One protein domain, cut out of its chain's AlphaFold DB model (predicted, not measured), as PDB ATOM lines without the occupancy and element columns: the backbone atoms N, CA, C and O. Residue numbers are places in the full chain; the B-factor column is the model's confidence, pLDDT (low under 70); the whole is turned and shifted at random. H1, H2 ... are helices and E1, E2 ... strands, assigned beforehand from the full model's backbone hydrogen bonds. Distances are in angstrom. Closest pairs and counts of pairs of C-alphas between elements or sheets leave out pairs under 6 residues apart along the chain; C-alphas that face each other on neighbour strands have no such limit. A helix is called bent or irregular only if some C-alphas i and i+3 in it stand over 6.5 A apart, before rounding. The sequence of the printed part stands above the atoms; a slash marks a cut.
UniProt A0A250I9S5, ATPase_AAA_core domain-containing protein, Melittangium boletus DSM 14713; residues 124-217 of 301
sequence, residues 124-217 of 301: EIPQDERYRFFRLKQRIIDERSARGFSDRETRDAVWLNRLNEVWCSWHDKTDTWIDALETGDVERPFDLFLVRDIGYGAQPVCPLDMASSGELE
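This is residues 124 to 217 of the 301 residues of the protein "ATPase_AAA_core domain-containing protein" of Melittangium boletus DSM 14713 (UniProt A0A250I9S5). A small, strongly twisted sheet of three strands has the long helix H1 crossing one face, over E1 and E2, while a second helix, H2, packs by the edge strand E1 and meets H1 near its own beginning. Residues 148 to 153, of which 148 and 149 belong to H1, stick out where the chain passes from H1 to H2, and the short H3 ends the printed part off the sheet. The 94 printed residues include, in order, H1 H2 E1 E2 E3 H3; the sheet, E1 - E2 - E3, is antiparallel, and the class is mixed, helices and strands. The whole is compact, with a radius of gyration of the C-alphas of 13.9 A and spans of 39 by 35 by 26 A.

H1, residues 129 to 149, begins at C-alpha (26.419, 55.267, 3.846) and is 33.0 A long; it is irregular, with C-alphas 146 and 149 7.4 A apart. H2, residues 155 to 171, is 24.4 A long. E1 is residues 176 to 182, E2 190 to 197 and E3 202 to 207. H3, residues 213 to 217, ends at C-alpha (22.689, 48.542, -3.587).

H1 is on the sheet at a height of 8.1 A, across the strands, at 73 degrees to E1 on the local plane; with H1 on one face, this makes two layers, helix and sheet. H1 touches H2 with residues 140 to 144 alone, closest at the C-alphas of Ile 140 and Asp 156, 5.3 A, at a steep tilt of 48 degrees, opposite ways. H2 only grazes the sheet, with its residues 156 to 168. E1, E2 and E3 form a meander, each strand the antiparallel neighbour of the one before; N 179 and O 193 are 3.0 A apart, and N 205 and O 194 2.8 A, within hydrogen-bond range. E2 bends by 54 degrees at residue 194. H3 is close to H1 but not clearly touching, the closest C-alphas being Phe 133 and Leu 216, 7.8 A. In H2 and H3 every O i to N i+4 pair is within hydrogen-bond range; in H1, 12 of 17 are.

The C-alphas farthest apart, of Asp 128 and Tyr 200, are 41.5 A apart. The printed part has no cut and no long link. Mean pLDDT of the printed part is 87.8; residues 148 to 153 are under 70.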
ATOM      1  N   GLU A 124      38.940  62.174   2.164       78.56
ATOM      2  CA  GLU A 124      38.132  63.384   1.950       78.56
ATOM      3  C   GLU A 124      36.671  63.060   1.604       78.56
ATOM      4  O   GLU A 124      35.797  63.918   1.736       78.56
ATOM      5  N   ILE A 125      36.382  61.818   1.195       83.75
ATOM      6  CA  ILE A 125      35.019  61.377   0.912       83.75
ATOM      7  C   ILE A 125      34.310  61.106   2.249       83.75
ATOM      8  O   ILE A 125      34.817  60.324   3.062       83.75
ATOM      9  N   PRO A 126      33.118  61.691   2.489       85.31
ATOM     10  CA  PRO A 126      32.348  61.424   3.698       85.31
ATOM     11  C   PRO A 126      32.149  59.922   3.927       85.31
ATOM     12  O   PRO A 126      31.890  59.180   2.982       85.31
ATOM     13  N   GLN A 127      32.222  59.480   5.186       81.00
ATOM     14  CA  GLN A 127      32.022  58.073   5.579       81.00
ATOM     15  C   GLN A 127      30.546  57.649   5.619       81.00
ATOM     16  O   GLN A 127      30.233  56.483   5.836       81.00
ATOM     17  N   ASP A 128      29.640  58.586   5.352       81.44
ATOM     18  CA  ASP A 128      28.200  58.364   5.276       81.44
ATOM     19  C   ASP A 128      27.843  57.250   4.274       81.44
ATOM     20  O   ASP A 128      28.464  57.114   3.213       81.44
ATOM     21  N   GLU A 129      26.851  56.433   4.623       80.81
ATOM     22  CA  GLU A 129      26.419  55.267   3.846       80.81
ATOM     23  C   GLU A 129      25.995  55.625   2.411       80.81
ATOM     24  O   GLU A 129      26.244  54.860   1.478       80.81
ATOM     25  N   ARG A 130      25.471  56.835   2.190       84.19
ATOM     26  CA  ARG A 130      25.085  57.343   0.862       84.19
ATOM     27  C   ARG A 130      26.280  57.502  -0.078       84.19
ATOM     28  O   ARG A 130      26.124  57.404  -1.290       84.19
ATOM     29  N   TYR A 131      27.484  57.701   0.459       88.38
ATOM     30  CA  TYR A 131      28.723  57.810  -0.324       88.38
ATOM     31  C   TYR A 131      29.430  56.465  -0.527       88.38
ATOM     32  O   TYR A 131      30.474  56.421  -1.174       88.38
ATOM     33  N   ARG A 132      28.886  55.356  -0.007       88.75
ATOM     34  CA  ARG A 132      29.537  54.037  -0.056       88.75
ATOM     35  C   ARG A 132      29.837  53.583  -1.485       88.75
ATOM     36  O   ARG A 132      30.955  53.158  -1.756       88.75
ATOM     37  N   PHE A 133      28.885  53.752  -2.405       92.19
ATOM     38  CA  PHE A 133      29.105  53.436  -3.818       92.19
ATOM     39  C   PHE A 133      30.226  54.290  -4.420       92.19
ATOM     40  O   PHE A 133      31.125  53.775  -5.074       92.19
ATOM     41  N   PHE A 134      30.236  55.591  -4.127       91.81
ATOM     42  CA  PHE A 134      31.283  56.493  -4.598       91.81
ATOM     43  C   PHE A 134      32.672  56.111  -4.056       91.81
ATOM     44  O   PHE A 134      33.636  56.091  -4.818       91.81
ATOM     45  N   ARG A 135      32.777  55.723  -2.774       91.50
ATOM     46  CA  ARG A 135      34.026  55.209  -2.176       91.50
ATOM     47  C   ARG A 135      34.495  53.911  -2.835       91.50
ATOM     48  O   ARG A 135      35.690  53.759  -3.074       91.50
ATOM     49  N   LEU A 136      33.570  53.007  -3.159       93.50
ATOM     50  CA  LEU A 136      33.872  51.781  -3.902       93.50
ATOM     51  C   LEU A 136      34.475  52.105  -5.278       93.50
ATOM     52  O   LEU A 136      35.539  51.582  -5.613       93.50
ATOM     53  N   LYS A 137      33.840  53.006  -6.042       93.50
ATOM     54  CA  LYS A 137      34.351  53.452  -7.349       93.50
ATOM     55  C   LYS A 137      35.743  54.057  -7.232       93.50
ATOM     56  O   LYS A 137      36.646  53.642  -7.956       93.50
ATOM     57  N   GLN A 138      35.916  54.981  -6.285       92.88
ATOM     58  CA  GLN A 138      37.194  55.633  -6.013       92.88
ATOM     59  C   GLN A 138      38.300  54.601  -5.767       92.88
ATOM     60  O   GLN A 138      39.325  54.629  -6.436       92.88
ATOM     61  N   ARG A 139      38.061  53.625  -4.883       92.56
ATOM     62  CA  ARG A 139      39.075  52.632  -4.507       92.56
ATOM     63  C   ARG A 139      39.466  51.695  -5.650       92.56
ATOM     64  O   ARG A 139      40.649  51.406  -5.805       92.56
ATOM     65  N   ILE A 140      38.505  51.252  -6.467       93.69
ATOM     66  CA  ILE A 140      38.796  50.446  -7.666       93.69
ATOM     67  C   ILE A 140      39.629  51.259  -8.668       93.69
ATOM     68  O   ILE A 140      40.593  50.745  -9.234       93.69
ATOM     69  N   ILE A 141      39.280  52.530  -8.876       92.31
ATOM     70  CA  ILE A 141      39.939  53.397  -9.860       92.31
ATOM     71  C   ILE A 141      41.335  53.822  -9.403       92.31
ATOM     72  O   ILE A 141      42.249  53.844 -10.227       92.31
ATOM     73  N   ASP A 142      41.535  54.100  -8.117       90.81
ATOM     74  CA  ASP A 142      42.855  54.408  -7.563       90.81
ATOM     75  C   ASP A 142      43.806  53.221  -7.711       90.81
ATOM     76  O   ASP A 142      44.927  53.378  -8.197       90.81
ATOM     77  N   GLU A 143      43.335  52.021  -7.369       89.88
ATOM     78  CA  GLU A 143      44.113  50.790  -7.514       89.88
ATOM     79  C   GLU A 143      44.423  50.494  -8.992       89.88
ATOM     80  O   GLU A 143      45.554  50.142  -9.330       89.88
ATOM     81  N   ARG A 144      43.466  50.720  -9.904       89.06
ATOM     82  CA  ARG A 144      43.708  50.617 -11.352       89.06
ATOM     83  C   ARG A 144      44.710  51.662 -11.846       89.06
ATOM     84  O   ARG A 144      45.550  51.355 -12.686       89.06
ATOM     85  N   SER A 145      44.653  52.886 -11.336       84.69
ATOM     86  CA  SER A 145      45.551  53.972 -11.752       84.69
ATOM     87  C   SER A 145      46.978  53.776 -11.228       84.69
ATOM     88  O   SER A 145      47.937  54.240 -11.845       84.69
ATOM     89  N   ALA A 146      47.146  53.020 -10.140       81.12
ATOM     90  CA  ALA A 146      48.449  52.626  -9.610       81.12
ATOM     91  C   ALA A 146      49.198  51.594 -10.489       81.12
ATOM     92  O   ALA A 146      50.379  51.337 -10.247       81.12
ATOM     93  N   ARG A 147      48.562  51.042 -11.542       70.00
ATOM     94  CA  ARG A 147      49.104  50.014 -12.465       70.00
ATOM     95  C   ARG A 147      50.415  50.366 -13.175       70.00
ATOM     96  O   ARG A 147      51.037  49.467 -13.733       70.00
ATOM     97  N   GLY A 148      50.875  51.617 -13.146       57.00
ATOM     98  CA  GLY A 148      52.060  52.084 -13.879       57.00
ATOM     99  C   GLY A 148      53.405  51.395 -13.572       57.00
ATOM    100  O   GLY A 148      54.404  51.814 -14.149       57.00
ATOM    101  N   PHE A 149      53.476  50.375 -12.700       50.91
ATOM    102  CA  PHE A 149      54.750  49.812 -12.224       50.91
ATOM    103  C   PHE A 149      54.829  48.281 -11.982       50.91
ATOM    104  O   PHE A 149      55.854  47.844 -11.458       50.91
ATOM    105  N   SER A 150      53.847  47.425 -12.331       55.28
ATOM    106  CA  SER A 150      54.004  45.968 -12.077       55.28
ATOM    107  C   SER A 150      53.324  45.018 -13.072       55.28
ATOM    108  O   SER A 150      52.154  45.204 -13.383       55.28
ATOM    109  N   ASP A 151      54.018  43.931 -13.441       55.56
ATOM    110  CA  ASP A 151      53.522  42.793 -14.251       55.56
ATOM    111  C   ASP A 151      52.647  41.786 -13.462       55.56
ATOM    112  O   ASP A 151      52.356  40.688 -13.940       55.56
ATOM    113  N   ARG A 152      52.252  42.100 -12.220       61.38
ATOM    114  CA  ARG A 152      51.360  41.245 -11.415       61.38
ATOM    115  C   ARG A 152      49.900  41.588 -11.689       61.38
ATOM    116  O   ARG A 152      49.576  42.744 -11.941       61.38
ATOM    117  N   GLU A 153      49.021  40.591 -11.576       69.50
ATOM    118  CA  GLU A 153      47.575  40.820 -11.505       69.50
ATOM    119  C   GLU A 153      47.284  41.832 -10.385       69.50
ATOM    120  O   GLU A 153      47.712  41.656  -9.241       69.50
ATOM    121  N   THR A 154      46.640  42.943 -10.735       81.75
ATOM    122  CA  THR A 154      46.424  44.067  -9.820       81.75
ATOM    123  C   THR A 154      45.207  43.835  -8.940       81.75
ATOM    124  O   THR A 154      44.280  43.121  -9.329       81.75
ATOM    125  N   ARG A 155      45.178  44.425  -7.734       89.69
ATOM    126  CA  ARG A 155      44.099  44.130  -6.773       89.69
ATOM    127  C   ARG A 155      42.736  44.530  -7.332       89.69
ATOM    128  O   ARG A 155      41.768  43.822  -7.090       89.69
ATOM    129  N   ASP A 156      42.672  45.580  -8.152       92.50
ATOM    130  CA  ASP A 156      41.438  45.985  -8.827       92.50
ATOM    131  C   ASP A 156      40.915  44.906  -9.787       92.50
ATOM    132  O   ASP A 156      39.707  44.701  -9.852       92.50
ATOM    133  N   ALA A 157      41.795  44.185 -10.493       92.31
ATOM    134  CA  ALA A 157      41.397  43.090 -11.376       92.31
ATOM    135  C   ALA A 157      40.802  41.933 -10.562       92.31
ATOM    136  O   ALA A 157      39.737  41.426 -10.909       92.31
ATOM    137  N   VAL A 158      41.427  41.593  -9.430       93.44
ATOM    138  CA  VAL A 158      40.904  40.589  -8.489       93.44
ATOM    139  C   VAL A 158      39.546  41.021  -7.926       93.44
ATOM    140  O   VAL A 158      38.610  40.220  -7.880       93.44
ATOM    141  N   TRP A 159      39.407  42.288  -7.524       95.62
ATOM    142  CA  TRP A 159      38.154  42.830  -6.996       95.62
ATOM    143  C   TRP A 159      37.041  42.828  -8.040       95.62
ATOM    144  O   TRP A 159      35.942  42.358  -7.751       95.62
ATOM    145  N   LEU A 160      37.321  43.306  -9.254       95.88
ATOM    146  CA  LEU A 160      36.359  43.318 -10.353       95.88
ATOM    147  C   LEU A 160      35.972  41.900 -10.767       95.88
ATOM    148  O   LEU A 160      34.794  41.658 -11.001       95.88
ATOM    149  N   ASN A 161      36.908  40.946 -10.787       95.19
ATOM    150  CA  ASN A 161      36.582  39.552 -11.079       95.19
ATOM    151  C   ASN A 161      35.603  38.975 -10.041       95.19
ATOM    152  O   ASN A 161      34.529  38.504 -10.411       95.19
ATOM    153  N   ARG A 162      35.898  39.117  -8.739       94.81
ATOM    154  CA  ARG A 162      34.985  38.686  -7.659       94.81
ATOM    155  C   ARG A 162      33.627  39.394  -7.730       94.81
ATOM    156  O   ARG A 162      32.591  38.775  -7.503       94.81
ATOM    157  N   LEU A 163      33.611  40.688  -8.050       95.12
ATOM    158  CA  LEU A 163      32.370  41.455  -8.185       95.12
ATOM    159  C   LEU A 163      31.545  40.979  -9.390       95.12
ATOM    160  O   LEU A 163      30.319  40.895  -9.309       95.12
ATOM    161  N   ASN A 164      32.212  40.609 -10.481       95.19
ATOM    162  CA  ASN A 164      31.582  40.080 -11.683       95.19
ATOM    163  C   ASN A 164      31.051  38.658 -11.501       95.19
ATOM    164  O   ASN A 164      29.987  38.348 -12.028       95.19
ATOM    165  N   GLU A 165      31.702  37.820 -10.692       92.44
ATOM    166  CA  GLU A 165      31.133  36.532 -10.278       92.44
ATOM    167  C   GLU A 165      29.776  36.724  -9.584       92.44
ATOM    168  O   GLU A 165      28.805  36.029  -9.899       92.44
ATOM    169  N   VAL A 166      29.680  37.715  -8.689       90.94
ATOM    170  CA  VAL A 166      28.415  38.075  -8.032       90.94
ATOM    171  C   VAL A 166      27.400  38.576  -9.054       90.94
ATOM    172  O   VAL A 166      26.289  38.043  -9.098       90.94
ATOM    173  N   TRP A 167      27.785  39.541  -9.893       91.94
ATOM    174  CA  TRP A 167      26.933  40.114 -10.937       91.94
ATOM    175  C   TRP A 167      26.338  39.030 -11.849       91.94
ATOM    176  O   TRP A 167      25.116  38.871 -11.935       91.94
ATOM    177  N   CYS A 168      27.185  38.209 -12.470       89.94
ATOM    178  CA  CYS A 168      26.752  37.161 -13.392       89.94
ATOM    179  C   CYS A 168      25.860  36.118 -12.705       89.94
ATOM    180  O   CYS A 168      24.880  35.659 -13.294       89.94
ATOM    181  N   SER A 169      26.150  35.771 -11.444       86.50
ATOM    182  CA  SER A 169      25.364  34.776 -10.701       86.50
ATOM    183  C   SER A 169      23.922  35.208 -10.399       86.50
ATOM    184  O   SER A 169      23.094  34.364 -10.048       86.50
ATOM    185  N   TRP A 170      23.603  36.503 -10.501       84.44
ATOM    186  CA  TRP A 170      22.273  37.047 -10.200       84.44
ATOM    187  C   TRP A 170      21.494  37.456 -11.449       84.44
ATOM    188  O   TRP A 170      20.263  37.443 -11.426       84.44
ATOM    189  N   HIS A 171      22.178  37.760 -12.552       84.00
ATOM    190  CA  HIS A 171      21.521  38.111 -13.811       84.00
ATOM    191  C   HIS A 171      21.218  36.918 -14.719       84.00
ATOM    192  O   HIS A 171      20.565  37.114 -15.744       84.00
ATOM    193  N   ASP A 172      21.689  35.711 -14.368       76.00
ATOM    194  CA  ASP A 172      21.647  34.508 -15.216       76.00
ATOM    195  C   ASP A 172      22.156  34.807 -16.654       76.00
ATOM    196  O   ASP A 172      21.769  34.170 -17.635       76.00
ATOM    197  N   LYS A 173      23.029  35.820 -16.771       73.81
ATOM    198  CA  LYS A 173      23.614  36.364 -17.999       73.81
ATOM    199  C   LYS A 173      25.119  36.467 -17.813       73.81
ATOM    200  O   LYS A 173      25.588  36.999 -16.809       73.81
ATOM    201  N   THR A 174      25.863  35.967 -18.791       77.75
ATOM    202  CA  THR A 174      27.333  35.973 -18.787       77.75
ATOM    203  C   THR A 174      27.909  36.941 -19.810       77.75
ATOM    204  O   THR A 174      29.123  37.044 -19.932       77.75
ATOM    205  N   ASP A 175      27.051  37.616 -20.579       88.25
ATOM    206  CA  ASP A 175      27.460  38.555 -21.619       88.25
ATOM    207  C   ASP A 175      27.738  39.958 -21.074       88.25
ATOM    208  O   ASP A 175      28.286  40.770 -21.811       88.25
ATOM    209  N   THR A 176      27.382  40.256 -19.818       92.88
ATOM    210  CA  THR A 176      27.636  41.550 -19.172       92.88
ATOM    211  C   THR A 176      28.488  41.441 -17.913       92.88
ATOM    212  O   THR A 176      28.288  40.547 -17.092       92.88
ATOM    213  N   TRP A 177      29.396  42.401 -17.736       95.19
ATOM    214  CA  TRP A 177      30.253  42.538 -16.555       95.19
ATOM    215  C   TRP A 177      30.527  44.013 -16.239       95.19
ATOM    216  O   TRP A 177      30.271  44.896 -17.054       95.19
ATOM    217  N   ILE A 178      31.033  44.283 -15.044       96.25
ATOM    218  CA  ILE A 178      31.460  45.593 -14.557       96.25
ATOM    219  C   ILE A 178      32.954  45.767 -14.849       96.25
ATOM    220  O   ILE A 178      33.757  44.883 -14.538       96.25
ATOM    221  N   ASP A 179      33.338  46.918 -15.396       96.12
ATOM    222  CA  ASP A 179      34.744  47.294 -15.565       96.12
ATOM    223  C   ASP A 179      34.968  48.798 -15.339       96.12
ATOM    224  O   ASP A 179      34.042  49.600 -15.456       96.12
ATOM    225  N   ALA A 180      36.199  49.185 -15.000       94.62
ATOM    226  CA  ALA A 180      36.584  50.582 -14.796       94.62
ATOM    227  C   ALA A 180      37.144  51.190 -16.091       94.62
ATOM    228  O   ALA A 180      38.191  50.762 -16.578       94.62
ATOM    229  N   LEU A 181      36.475  52.196 -16.645       93.94
ATOM    230  CA  LEU A 181      36.811  52.760 -17.951       93.94
ATOM    231  C   LEU A 181      37.154  54.244 -17.855       93.94
ATOM    232  O   LEU A 181      36.648  54.959 -16.989       93.94
ATOM    233  N   GLU A 182      37.992  54.696 -18.785       92.00
ATOM    234  CA  GLU A 182      38.169  56.120 -19.051       92.00
ATOM    235  C   GLU A 182      36.892  56.710 -19.653       92.00
ATOM    236  O   GLU A 182      36.219  56.105 -20.493       92.00
ATOM    237  N   THR A 183      36.568  57.919 -19.221       88.75
ATOM    238  CA  THR A 183      35.471  58.731 -19.726       88.75
ATOM    239  C   THR A 183      36.036  59.886 -20.552       88.75
ATOM    240  O   THR A 183      37.224  60.199 -20.510       88.75
ATOM    241  N   GLY A 184      35.175  60.561 -21.314       85.00
ATOM    242  CA  GLY A 184      35.544  61.811 -21.984       85.00
ATOM    243  C   GLY A 184      35.542  63.043 -21.066       85.00
ATOM    244  O   GLY A 184      35.739  64.151 -21.559       85.00
ATOM    245  N   ASP A 185      35.261  62.883 -19.768       87.25
ATOM    246  CA  ASP A 185      35.145  63.985 -18.811       87.25
ATOM    247  C   ASP A 185      36.522  64.342 -18.229       87.25
ATOM    248  O   ASP A 185      37.163  63.546 -17.553       87.25
ATOM    249  N   VAL A 186      36.974  65.576 -18.461       85.38
ATOM    250  CA  VAL A 186      38.270  66.068 -17.962       85.38
ATOM    251  C   VAL A 186      38.282  66.200 -16.438       85.38
ATOM    252  O   VAL A 186      39.320  66.016 -15.799       85.38
ATOM    253  N   GLU A 187      37.144  66.537 -15.832       86.12
ATOM    254  CA  GLU A 187      37.040  66.655 -14.386       86.12
ATOM    255  C   GLU A 187      36.886  65.301 -13.708       86.12
ATOM    256  O   GLU A 187      37.334  65.161 -12.577       86.12
ATOM    257  N   ARG A 188      36.261  64.313 -14.340       87.38
ATOM    258  CA  ARG A 188      36.012  62.989 -13.748       87.38
ATOM    259  C   ARG A 188      36.320  61.890 -14.768       87.38
ATOM    260  O   ARG A 188      35.404  61.233 -15.267       87.38
ATOM    261  N   PRO A 189      37.614  61.689 -15.076       90.56
ATOM    262  CA  PRO A 189      38.051  60.918 -16.236       90.56
ATOM    263  C   PRO A 189      37.839  59.416 -16.120       90.56
ATOM    264  O   PRO A 189      38.094  58.719 -17.091       90.56
ATOM    265  N   PHE A 190      37.388  58.890 -14.982       93.62
ATOM    266  CA  PHE A 190      37.183  57.455 -14.806       93.62
ATOM    267  C   PHE A 190      35.826  57.159 -14.174       93.62
ATOM    268  O   PHE A 190      35.376  57.888 -13.291       93.62
ATOM    269  N   ASP A 191      35.189  56.065 -14.580       94.81
ATOM    270  CA  ASP A 191      33.976  55.560 -13.931       94.81
ATOM    271  C   ASP A 191      33.877  54.034 -14.050       94.81
ATOM    272  O   ASP A 191      34.615  53.403 -14.811       94.81
ATOM    273  N   LEU A 192      32.948  53.435 -13.306       96.25
ATOM    274  CA  LEU A 192      32.568  52.040 -13.508       96.25
ATOM    275  C   LEU A 192      31.456  51.956 -14.552       96.25
ATOM    276  O   LEU A 192      30.465  52.681 -14.478       96.25
ATOM    277  N   PHE A 193      31.600  51.039 -15.499       96.62
ATOM    278  CA  PHE A 193      30.641  50.794 -16.567       96.62
ATOM    279  C   PHE A 193      30.174  49.349 -16.555       96.62
ATOM    280  O   PHE A 193      30.945  48.435 -16.264       96.62
ATOM    281  N   LEU A 194      28.924  49.146 -16.966       95.56
ATOM    282  CA  LEU A 194      28.504  47.860 -17.497       95.56
ATOM    283  C   LEU A 194      29.041  47.724 -18.916       95.56
ATOM    284  O   LEU A 194      28.778  48.563 -19.779       95.56
ATOM    285  N   VAL A 195      29.775  46.650 -19.151       95.75
ATOM    286  CA  VAL A 195      30.344  46.259 -20.435       95.75
ATOM    287  C   VAL A 195      29.613  45.014 -20.913       95.75
ATOM    288  O   VAL A 195      29.224  44.172 -20.105       95.75
ATOM    289  N   ARG A 196      29.383  44.914 -22.223       94.50
ATOM    290  CA  ARG A 196      28.769  43.749 -22.857       94.50
ATOM    291  C   ARG A 196      29.652  43.197 -23.962       94.50
ATOM    292  O   ARG A 196      30.161  43.966 -24.775       94.50
ATOM    293  N   ASP A 197      29.755  41.877 -24.045       92.69
ATOM    294  CA  ASP A 197      30.276  41.203 -25.233       92.69
ATOM    295  C   ASP A 197      29.176  41.117 -26.297       92.69
ATOM    296  O   ASP A 197      28.127  40.501 -26.096       92.69
ATOM    297  N   ILE A 198      29.410  41.766 -27.436       89.94
ATOM    298  CA  ILE A 198      28.484  41.773 -28.576       89.94
ATOM    299  C   ILE A 198      28.878  40.761 -29.668       89.94
ATOM    300  O   ILE A 198      28.386  40.842 -30.794       89.94
ATOM    301  N   GLY A 199      29.783  39.824 -29.366       87.12
ATOM    302  CA  GLY A 199      30.242  38.756 -30.262       87.12
ATOM    303  C   GLY A 199      31.373  39.158 -31.217       87.12
ATOM    304  O   GLY A 199      31.997  38.293 -31.825       87.12
ATOM    305  N   TYR A 200      31.667  40.456 -31.327       86.81
ATOM    306  CA  TYR A 200      32.802  41.005 -32.086       86.81
ATOM    307  C   TYR A 200      33.731  41.862 -31.214       86.81
ATOM    308  O   TYR A 200      34.585  42.581 -31.733       86.81
ATOM    309  N   GLY A 201      33.551  41.809 -29.893       89.19
ATOM    310  CA  GLY A 201      34.307  42.585 -28.920       89.19
ATOM    311  C   GLY A 201      33.441  43.081 -27.766       89.19
ATOM    312  O   GLY A 201      32.212  43.108 -27.842       89.19
ATOM    313  N   ALA A 202      34.115  43.506 -26.705       92.88
ATOM    314  CA  ALA A 202      33.503  44.134 -25.546       92.88
ATOM    315  C   ALA A 202      33.173  45.605 -25.834       92.88
ATOM    316  O   ALA A 202      34.022  46.337 -26.347       92.88
ATOM    317  N   GLN A 203      31.968  46.055 -25.482       94.19
ATOM    318  CA  GLN A 203      31.574  47.461 -25.583       94.19
ATOM    319  C   GLN A 203      30.930  47.974 -24.291       94.19
ATOM    320  O   GLN A 203      30.127  47.257 -23.685       94.19
ATOM    321  N   PRO A 204      31.235  49.217 -23.867       95.12
ATOM    322  CA  PRO A 204      30.523  49.851 -22.767       95.12
ATOM    323  C   PRO A 204      29.051  50.061 -23.139       95.12
ATOM    324  O   PRO A 204      28.734  50.564 -24.215       95.12
ATOM    325  N   VAL A 205      28.152  49.684 -22.234       93.38
ATOM    326  CA  VAL A 205      26.700  49.836 -22.379       93.38
ATOM    327  C   VAL A 205      26.243  51.131 -21.717       93.38
ATOM    328  O   VAL A 205      25.623  51.975 -22.361       93.38
ATOM    329  N   CYS A 206      26.544  51.291 -20.429       94.38
ATOM    330  CA  CYS A 206      26.204  52.475 -19.647       94.38
ATOM    331  C   CYS A 206      27.074  52.577 -18.383       94.38
ATOM    332  O   CYS A 206      27.621  51.559 -17.940       94.38
ATOM    333  N   PRO A 207      27.188  53.778 -17.783       95.31
ATOM    334  CA  PRO A 207      27.740  53.925 -16.442       95.31
ATOM    335  C   PRO A 207      26.956  53.069 -15.452       95.31
ATOM    336  O   PRO A 207      25.728  52.971 -15.542       95.31
ATOM    337  N   LEU A 208      27.653  52.479 -14.488       94.94
ATOM    338  CA  LEU A 208      27.045  51.619 -13.481       94.94
ATOM    339  C   LEU A 208      26.014  52.377 -12.627       94.94
ATOM    340  O   LEU A 208      25.026  51.779 -12.220       94.94
ATOM    341  N   ASP A 209      26.175  53.694 -12.447       93.62
ATOM    342  CA  ASP A 209      25.199  54.597 -11.812       93.62
ATOM    343  C   ASP A 209      23.790  54.518 -12.435       93.62
ATOM    344  O   ASP A 209      22.819  54.883 -11.781       93.62
ATOM    345  N   MET A 210      23.664  54.036 -13.677       93.44
ATOM    346  CA  MET A 210      22.381  53.867 -14.373       93.44
ATOM    347  C   MET A 210      21.704  52.515 -14.102       93.44
ATOM    348  O   MET A 210      20.606  52.278 -14.612       93.44
ATOM    349  N   ALA A 211      22.345  51.615 -13.352       90.94
ATOM    350  CA  ALA A 211      21.726  50.368 -12.924       90.94
ATOM    351  C   ALA A 211      20.542  50.644 -11.977       90.94
ATOM    352  O   ALA A 211      20.414  51.720 -11.382       90.94
ATOM    353  N   SER A 212      19.637  49.676 -11.853       89.81
ATOM    354  CA  SER A 212      18.502  49.786 -10.937       89.81
ATOM    355  C   SER A 212      18.977  49.953  -9.491       89.81
ATOM    356  O   SER A 212      20.070  49.520  -9.122       89.81
ATOM    357  N   SER A 213      18.145  50.554  -8.635       87.19
ATOM    358  CA  SER A 213      18.511  50.793  -7.234       87.19
ATOM    359  C   SER A 213      18.895  49.503  -6.501       87.19
ATOM    360  O   SER A 213      19.871  49.506  -5.762       87.19
ATOM    361  N   GLY A 214      18.188  48.396  -6.757       87.81
ATOM    362  CA  GLY A 214      18.516  47.089  -6.186       87.81
ATOM    363  C   GLY A 214      19.855  46.525  -6.680       87.81
ATOM    364  O   GLY A 214      20.615  45.984  -5.882       87.81
ATOM    365  N   GLU A 215      20.180  46.683  -7.969       90.75
ATOM    366  CA  GLU A 215      21.491  46.290  -8.520       90.75
ATOM    367  C   GLU A 215      22.616  47.122  -7.903       90.75
ATOM    368  O   GLU A 215      23.612  46.566  -7.448       90.75
ATOM    369  N   LEU A 216      22.445  48.444  -7.840       90.00
ATOM    370  CA  LEU A 216      23.426  49.353  -7.250       90.00
ATOM    371  C   LEU A 216      23.669  49.056  -5.777       90.00
ATOM    372  O   LEU A 216      24.816  49.024  -5.338       90.00
ATOM    373  N   GLU A 217      22.606  48.847  -5.011       87.38
ATOM    374  CA  GLU A 217      22.689  48.542  -3.587       87.38
ATOM    375  C   GLU A 217      23.453  47.238  -3.351       87.38
ATOM    376  O   GLU A 217      24.370  47.188  -2.525       87.38
TER     377      GLU A 217